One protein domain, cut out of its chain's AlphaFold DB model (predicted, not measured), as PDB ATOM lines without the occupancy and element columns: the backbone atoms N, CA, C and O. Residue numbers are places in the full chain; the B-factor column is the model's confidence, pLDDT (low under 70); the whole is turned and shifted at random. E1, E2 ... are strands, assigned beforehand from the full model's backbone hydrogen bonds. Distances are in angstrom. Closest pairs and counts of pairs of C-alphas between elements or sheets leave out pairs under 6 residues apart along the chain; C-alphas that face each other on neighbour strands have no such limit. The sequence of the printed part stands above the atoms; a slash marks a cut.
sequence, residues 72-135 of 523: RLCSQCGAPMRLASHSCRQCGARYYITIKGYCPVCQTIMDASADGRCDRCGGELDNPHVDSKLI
ATOM      1  N   ARG A  72     178.798 160.540 259.630       91.12
ATOM      2  CA  ARG A  72     177.508 160.500 260.332       91.12
ATOM      3  C   ARG A  72     177.724 160.555 261.839       91.12
ATOM      4  O   ARG A  72     178.807 160.223 262.317       91.12
ATOM      5  N   LEU A  73     176.688 160.893 262.596       95.50
ATOM      6  CA  LEU A  73     176.716 160.808 264.056       95.50
ATOM      7  C   LEU A  73     176.243 159.418 264.510       95.50
ATOM      8  O   LEU A  73     175.336 158.826 263.923       95.50
ATOM      9  N   CYS A  74     176.881 158.870 265.542       94.50
ATOM     10  CA  CYS A  74     176.458 157.627 266.179       94.50
ATOM     11  C   CYS A  74     175.089 157.825 266.843       94.50
ATOM     12  O   CYS A  74     174.954 158.689 267.704       94.50
ATOM     13  N   SER A  75     174.097 156.989 266.529       93.56
ATOM     14  CA  SER A  75     172.750 157.111 267.106       93.56
ATOM     15  C   SER A  75     172.683 156.809 268.608       93.56
ATOM     16  O   SER A  75     171.693 157.140 269.247       93.56
ATOM     17  N   GLN A  76     173.726 156.194 269.179       95.44
ATOM     18  CA  GLN A  76     173.801 155.864 270.609       95.44
ATOM     19  C   GLN A  76     174.537 156.915 271.449       95.44
ATOM     20  O   GLN A  76     174.199 157.098 272.611       95.44
ATOM     21  N   CYS A  77     175.552 157.592 270.904       94.06
ATOM     22  CA  CYS A  77     176.391 158.514 271.685       94.06
ATOM     23  C   CYS A  77     176.678 159.861 271.011       94.06
ATOM     24  O   CYS A  77     177.448 160.651 271.547       94.06
ATOM     25  N   GLY A  78     176.143 160.112 269.815       95.69
ATOM     26  CA  GLY A  78     176.349 161.355 269.068       95.69
ATOM     27  C   GLY A  78     177.747 161.542 268.470       95.69
ATOM     28  O   GLY A  78     177.958 162.499 267.739       95.69
ATOM     29  N   ALA A  79     178.714 160.653 268.721       95.06
ATOM     30  CA  ALA A  79     180.076 160.828 268.210       95.06
ATOM     31  C   ALA A  79     180.142 160.725 266.667       95.06
ATOM     32  O   ALA A  79     179.504 159.831 266.097       95.06
ATOM     33  N   PRO A  80     180.945 161.568 265.985       93.56
ATOM     34  CA  PRO A  80     181.142 161.485 264.542       93.56
ATOM     35  C   PRO A  80     181.857 160.185 264.152       93.56
ATOM     36  O   PRO A  80     182.838 159.768 264.770       93.56
ATOM     37  N   MET A  81     181.372 159.530 263.104       92.12
ATOM     38  CA  MET A  81     181.915 158.289 262.564       92.12
ATOM     39  C   MET A  81     181.799 158.261 261.039       92.12
ATOM     40  O   MET A  81     180.891 158.851 260.462       92.12
ATOM     41  N   ARG A  82     182.701 157.540 260.364       91.38
ATOM     42  CA  ARG A  82     182.615 157.355 258.906       91.38
ATOM     43  C   ARG A  82     181.332 156.607 258.541       91.38
ATOM     44  O   ARG A  82     180.996 155.624 259.206       91.38
ATOM     45  N   LEU A  83     180.664 157.021 257.465       87.25
ATOM     46  CA  LEU A  83     179.401 156.436 256.999       87.25
ATOM     47  C   LEU A  83     179.504 154.916 256.754       87.25
ATOM     48  O   LEU A  83     178.577 154.169 257.061       87.25
ATOM     49  N   ALA A  84     180.670 154.444 256.305       84.81
ATOM     50  CA  ALA A  84     180.969 153.027 256.068       84.81
ATOM     51  C   ALA A  84     181.483 152.252 257.308       84.81
ATOM     52  O   ALA A  84     181.893 151.100 257.194       84.81
ATOM     53  N   SER A  85     181.523 152.853 258.503       90.31
ATOM     54  CA  SER A  85     182.089 152.199 259.693       90.31
ATOM     55  C   SER A  85     181.076 151.312 260.427       90.31
ATOM     56  O   SER A  85     180.074 151.800 260.948       90.31
ATOM     57  N   HIS A  86     181.364 150.008 260.526       93.25
ATOM     58  CA  HIS A  86     180.508 149.010 261.193       93.25
ATOM     59  C   HIS A  86     180.426 149.140 262.720       93.25
ATOM     60  O   HIS A  86     179.586 148.490 263.346       93.25
ATOM     61  N   SER A  87     181.287 149.942 263.346       94.69
ATOM     62  CA  SER A  87     181.258 150.146 264.791       94.69
ATOM     63  C   SER A  87     181.629 151.570 265.186       94.69
ATOM     64  O   SER A  87     182.527 152.190 264.617       94.69
ATOM     65  N   CYS A  88     180.944 152.096 266.198       94.88
ATOM     66  CA  CYS A  88     181.330 153.352 266.819       94.88
ATOM     67  C   CYS A  88     182.585 153.131 267.672       94.88
ATOM     68  O   CYS A  88     182.572 152.318 268.597       94.88
ATOM     69  N   ARG A  89     183.657 153.886 267.402       94.31
ATOM     70  CA  ARG A  89     184.901 153.818 268.189       94.31
ATOM     71  C   ARG A  89     184.725 154.275 269.639       94.31
ATOM     72  O   ARG A  89     185.476 153.819 270.489       94.31
ATOM     73  N   GLN A  90     183.749 155.146 269.903       95.75
ATOM     74  CA  GLN A  90     183.550 155.745 271.221       95.75
ATOM     75  C   GLN A  90     182.740 154.847 272.165       95.75
ATOM     76  O   GLN A  90     183.150 154.633 273.297       95.75
ATOM     77  N   CYS A  91     181.595 154.320 271.717       93.44
ATOM     78  CA  CYS A  91     180.681 153.554 272.582       93.44
ATOM     79  C   CYS A  91     180.582 152.060 272.230       93.44
ATOM     80  O   CYS A  91     179.846 151.325 272.878       93.44
ATOM     81  N   GLY A  92     181.262 151.602 271.173       93.31
ATOM     82  CA  GLY A  92     181.232 150.202 270.741       93.31
ATOM     83  C   GLY A  92     179.938 149.749 270.049       93.31
ATOM     84  O   GLY A  92     179.828 148.575 269.698       93.31
ATOM     85  N   ALA A  93     178.971 150.645 269.805       94.44
ATOM     86  CA  ALA A  93     177.733 150.310 269.096       94.44
ATOM     87  C   ALA A  93     178.033 149.753 267.694       94.44
ATOM     88  O   ALA A  93     178.851 150.322 266.968       94.44
ATOM     89  N   ARG A  94     177.379 148.648 267.312       94.81
ATOM     90  CA  ARG A  94     177.590 147.960 266.026       94.81
ATOM     91  C   ARG A  94     176.438 148.252 265.066       94.81
ATOM     92  O   ARG A  94     175.278 148.243 265.473       94.81
ATOM     93  N   TYR A  95     176.764 148.477 263.798       93.44
ATOM     94  CA  TYR A  95     175.811 148.807 262.741       93.44
ATOM     95  C   TYR A  95     175.900 147.785 261.610       93.44
ATOM     96  O   TYR A  95     176.995 147.424 261.166       93.44
ATOM     97  N   TYR A  96     174.740 147.357 261.124       91.81
ATOM     98  CA  TYR A  96     174.626 146.679 259.843       91.81
ATOM     99  C   TYR A  96     174.547 147.751 258.756       91.81
ATOM    100  O   TYR A  96     173.724 148.664 258.855       91.81
ATOM    101  N   ILE A  97     175.457 147.691 257.785       91.81
ATOM    102  CA  ILE A  97     175.578 148.685 256.718       91.81
ATOM    103  C   ILE A  97     175.270 147.988 255.406       91.81
ATOM    104  O   ILE A  97     175.946 147.020 255.064       91.81
ATOM    105  N   THR A  98     174.285 148.502 254.684       92.56
ATOM    106  CA  THR A  98     173.934 148.069 253.331       92.56
ATOM    107  C   THR A  98     174.088 149.251 252.398       92.56
ATOM    108  O   THR A  98     173.561 150.329 252.666       92.56
ATOM    109  N   ILE A  99     174.831 149.064 251.313       92.94
ATOM    110  CA  ILE A  99     174.949 150.064 250.257       92.94
ATOM    111  C   ILE A  99     173.978 149.643 249.161       92.94
ATOM    112  O   ILE A  99     174.088 148.529 248.665       92.94
ATOM    113  N   LYS A 100     173.037 150.510 248.798       95.06
ATOM    114  CA  LYS A 100     172.054 150.276 247.736       95.06
ATOM    115  C   LYS A 100     172.215 151.316 246.651       95.06
ATOM    116  O   LYS A 100     172.396 152.485 246.959       95.06
ATOM    117  N   GLY A 101     172.114 150.923 245.394       95.25
ATOM    118  CA  GLY A 101     172.129 151.859 244.272       95.25
ATOM    119  C   GLY A 101     171.337 151.313 243.095       95.25
ATOM    120  O   GLY A 101     171.015 150.125 243.052       95.25
ATOM    121  N   TYR A 102     170.991 152.176 242.148       96.12
ATOM    122  CA  TYR A 102     170.317 151.753 240.927       96.12
ATOM    123  C   TYR A 102     171.333 151.108 239.985       96.12
ATOM    124  O   TYR A 102     172.340 151.713 239.639       96.12
ATOM    125  N   CYS A 103     171.098 149.870 239.560       96.75
ATOM    126  CA  CYS A 103     171.958 149.227 238.576       96.75
ATOM    127  C   CYS A 103     171.400 149.477 237.164       96.75
ATOM    128  O   CYS A 103     170.337 148.933 236.859       96.75
ATOM    129  N   PRO A 104     172.101 150.197 236.267       94.19
ATOM    130  CA  PRO A 104     171.609 150.456 234.911       94.19
ATOM    131  C   PRO A 104     171.483 149.175 234.073       94.19
ATOM    132  O   PRO A 104     170.642 149.097 233.181       94.19
ATOM    133  N   VAL A 105     172.271 148.141 234.393       95.31
ATOM    134  CA  VAL A 105     172.220 146.831 233.723       95.31
ATOM    135  C   VAL A 105     171.007 146.016 234.173       95.31
ATOM    136  O   VAL A 105     170.335 145.405 233.348       95.31
ATOM    137  N   CYS A 106     170.708 145.993 235.477       94.31
ATOM    138  CA  CYS A 106     169.553 145.260 236.008       94.31
ATOM    139  C   CYS A 106     168.252 146.079 236.009       94.31
ATOM    140  O   CYS A 106     167.204 145.516 236.308       94.31
ATOM    141  N   GLN A 107     168.329 147.379 235.712       96.12
ATOM    142  CA  GLN A 107     167.228 148.348 235.746       96.12
ATOM    143  C   GLN A 107     166.425 148.333 237.058       96.12
ATOM    144  O   GLN A 107     165.206 148.478 237.071       96.12
ATOM    145  N   THR A 108     167.105 148.123 238.187       96.31
ATOM    146  CA  THR A 108     166.481 148.077 239.518       96.31
ATOM    147  C   THR A 108     167.477 148.487 240.602       96.31
ATOM    148  O   THR A 108     168.689 148.497 240.370       96.31
ATOM    149  N   ILE A 109     166.972 148.828 241.789       94.50
ATOM    150  CA  ILE A 109     167.797 149.100 242.969       94.50
ATOM    151  C   ILE A 109     168.324 147.770 243.503       94.50
ATOM    152  O   ILE A 109     167.551 146.854 243.780       94.50
ATOM    153  N   MET A 110     169.640 147.676 243.642       95.31
ATOM    154  CA  MET A 110     170.346 146.475 244.074       95.31
ATOM    155  C   MET A 110     171.264 146.797 245.249       95.31
ATOM    156  O   MET A 110     171.787 147.910 245.352       95.31
ATOM    157  N   ASP A 111     171.490 145.801 246.102       94.69
ATOM    158  CA  ASP A 111     172.559 145.855 247.093       94.69
ATOM    159  C   ASP A 111     173.928 145.791 246.395       94.69
ATOM    160  O   ASP A 111     174.112 145.128 245.364       94.69
ATOM    161  N   ALA A 112     174.891 146.520 246.950       93.44
ATOM    162  CA  ALA A 112     176.266 146.513 246.499       93.44
ATOM    163  C   ALA A 112     177.044 145.376 247.172       93.44
ATOM    164  O   ALA A 112     176.955 145.169 248.383       93.44
ATOM    165  N   SER A 113     177.871 144.692 246.390       90.12
ATOM    166  CA  SER A 113     178.882 143.756 246.856       90.12
ATOM    167  C   SER A 113     179.968 144.469 247.673       90.12
ATOM    168  O   SER A 113     180.022 145.702 247.743       90.12
ATOM    169  N   ALA A 114     180.887 143.701 248.267       84.38
ATOM    170  CA  ALA A 114     182.004 144.243 249.051       84.38
ATOM    171  C   ALA A 114     182.872 145.259 248.273       84.38
ATOM    172  O   ALA A 114     183.456 146.158 248.878       84.38
ATOM    173  N   ASP A 115     182.902 145.152 246.942       86.38
ATOM    174  CA  ASP A 115     183.647 146.049 246.054       86.38
ATOM    175  C   ASP A 115     182.825 147.273 245.596       86.38
ATOM    176  O   ASP A 115     183.312 148.088 244.814       86.38
ATOM    177  N   GLY A 116     181.583 147.424 246.072       88.06
ATOM    178  CA  GLY A 116     180.692 148.534 245.720       88.06
ATOM    179  C   GLY A 116     179.980 148.381 244.370       88.06
ATOM    180  O   GLY A 116     179.514 149.373 243.818       88.06
ATOM    181  N   ARG A 117     179.899 147.162 243.824       95.12
ATOM    182  CA  ARG A 117     179.246 146.854 242.535       95.12
ATOM    183  C   ARG A 117     177.941 146.098 242.747       95.12
ATOM    184  O   ARG A 117     177.760 145.498 243.792       95.12
ATOM    185  N   CYS A 118     177.048 146.076 241.767       94.62
ATOM    186  CA  CYS A 118     175.801 145.312 241.823       94.62
ATOM    187  C   CYS A 118     176.069 143.843 242.185       94.62
ATOM    188  O   CYS A 118     176.774 143.152 241.448       94.62
ATOM    189  N   ASP A 119     175.469 143.356 243.272       94.69
ATOM    190  CA  ASP A 119     175.704 141.993 243.776       94.69
ATOM    191  C   ASP A 119     175.231 140.897 242.800       94.69
ATOM    192  O   ASP A 119     175.703 139.764 242.821       94.69
ATOM    193  N   ARG A 120     174.332 141.246 241.869       95.56
ATOM    194  CA  ARG A 120     173.783 140.305 240.883       95.56
ATOM    195  C   ARG A 120     174.582 140.221 239.586       95.56
ATOM    196  O   ARG A 120     174.783 139.123 239.076       95.56
ATOM    197  N   CYS A 121     174.965 141.356 239.003       94.75
ATOM    198  CA  CYS A 121     175.587 141.389 237.672       94.75
ATOM    199  C   CYS A 121     177.023 141.927 237.665       94.75
ATOM    200  O   CYS A 121     177.649 141.955 236.610       94.75
ATOM    201  N   GLY A 122     177.534 142.404 238.805       94.44
ATOM    202  CA  GLY A 122     178.860 143.017 238.910       94.44
ATOM    203  C   GLY A 122     178.997 144.379 238.216       94.44
ATOM    204  O   GLY A 122     180.114 144.878 238.104       94.44
ATOM    205  N   GLY A 123     177.898 144.977 237.742       94.56
ATOM    206  CA  GLY A 123     177.882 146.313 237.135       94.56
ATOM    207  C   GLY A 123     178.056 147.428 238.168       94.56
ATOM    208  O   GLY A 123     177.815 147.220 239.357       94.56
ATOM    209  N   GLU A 124     178.470 148.611 237.727       95.38
ATOM    210  CA  GLU A 124     178.539 149.796 238.588       95.38
ATOM    211  C   GLU A 124     177.124 150.245 239.000       95.38
ATOM    212  O   GLU A 124     176.156 150.005 238.273       95.38
ATOM    213  N   LEU A 125     176.992 150.802 240.205       94.75
ATOM    214  CA  LEU A 125     175.715 151.268 240.746       94.75
ATOM    215  C   LEU A 125     175.642 152.793 240.666       94.75
ATOM    216  O   LEU A 125     176.516 153.479 241.194       94.75
ATOM    217  N   ASP A 126     174.563 153.304 240.085       94.31
ATOM    218  CA  ASP A 126     174.235 154.722 240.057       94.31
ATOM    219  C   ASP A 126     173.590 155.145 241.385       94.31
ATOM    220  O   ASP A 126     172.745 154.441 241.946       94.31
ATOM    221  N   ASN A 127     173.979 156.321 241.882       90.44
ATOM    222  CA  ASN A 127     173.496 156.928 243.128       90.44
ATOM    223  C   ASN A 127     173.508 155.972 244.345       90.44
ATOM    224  O   ASN A 127     172.455 155.693 244.922       90.44
ATOM    225  N   PRO A 128     174.681 155.457 244.766       88.69
ATOM    226  CA  PRO A 128     174.780 154.579 245.921       88.69
ATOM    227  C   PRO A 128     174.424 155.326 247.215       88.69
ATOM    228  O   PRO A 128     175.106 156.265 247.633       88.69
ATOM    229  N   HIS A 129     173.378 154.858 247.881       90.31
ATOM    230  CA  HIS A 129     172.947 155.260 249.209       90.31
ATOM    231  C   HIS A 129     173.404 154.239 250.251       90.31
ATOM    232  O   HIS A 129     173.336 153.029 250.041       90.31
ATOM    233  N   VAL A 130     173.893 154.732 251.388       90.44
ATOM    234  CA  VAL A 130     174.345 153.890 252.499       90.44
ATOM    235  C   VAL A 130     173.276 153.898 253.581       90.44
ATOM    236  O   VAL A 130     173.118 154.894 254.285       90.44
ATOM    237  N   ASP A 131     172.594 152.772 253.743       90.56
ATOM    238  CA  ASP A 131     171.671 152.539 254.848       90.56
ATOM    239  C   ASP A 131     172.427 151.934 256.029       90.56
ATOM    240  O   ASP A 131     173.218 150.997 255.887       90.56
ATOM    241  N   SER A 132     172.177 152.459 257.228       90.56
ATOM    242  CA  SER A 132     172.778 151.940 258.452       90.56
ATOM    243  C   SER A 132     171.744 151.688 259.524       90.56
ATOM    244  O   SER A 132     171.112 152.624 260.012       90.56
ATOM    245  N   LYS A 133     171.625 150.428 259.937       93.00
ATOM    246  CA  LYS A 133     170.717 150.003 261.000       93.00
ATOM    247  C   LYS A 133     171.525 149.615 262.234       93.00
ATOM    248  O   LYS A 133     172.471 148.829 262.148       93.00
ATOM    249  N   LEU A 134     171.184 150.198 263.382       91.75
ATOM    250  CA  LEU A 134     171.803 149.846 264.658       91.75
ATOM    251  C   LEU A 134     171.423 148.407 265.028       91.75
ATOM    252  O   LEU A 134     170.252 148.041 264.971       91.75
ATOM    253  N   ILE A 135     172.405 147.602 265.430       89.69
ATOM    254  CA  ILE A 135     172.169 146.243 265.920       89.69
ATOM    255  C   ILE A 135     171.804 146.337 267.407       89.69
ATOM    256  O   ILE A 135     172.628 146.100 268.291       89.69
TER     257      ILE A 135
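AT A GLANCE: This is residues 72 to 135 of the 523 residues of an uncharacterized protein of Chloroflexi bacterium RBG_19FT_COMBO_47_9 (UniProt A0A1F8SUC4). With little regular structure, this is a rod: a ribbon of two long strands, E2 and E4, joins two small loop-rich lobes, residues 72 to 94 with E1 at one end and residues 104 to 125 with E3 at the other. The printed part has 64 residues, 25 of them in strands E1 to E4, and no named helix: all strand. The sheet, E3 - E2 - E4, is antiparallel. The whole is loose, radius of gyration of the C-alphas 13.5 A, spanning 40 by 16 by 15 A.

IN THESE COORDINATES: E2, residues 95 to 103, runs 24.5 A from (175.811, 148.807, 262.741); E4, 126 to 134, runs 25.2 A to (171.803, 149.846, 264.658). E3 is residues 108 to 111, 10.0 A; E1, 80 to 82, 7.1 A.

HOW THE PARTS SIT: E2 and E4 are antiparallel at 160 degrees, with N 98 and O 131 3.0 A apart. Hairpin E2 and E3 has N 103 and O 108 2.9 A apart. E1 pairs with no named strand; residues 72 to 73 pair with 80 to 81.

THE WHOLE: The C-alphas of Cys 91 and Val 105 are farthest apart, 40.3 A. Links E1 to E2 and E3 to E4 are long. The printed part has no cut; no printed residue is under 70 in pLDDT.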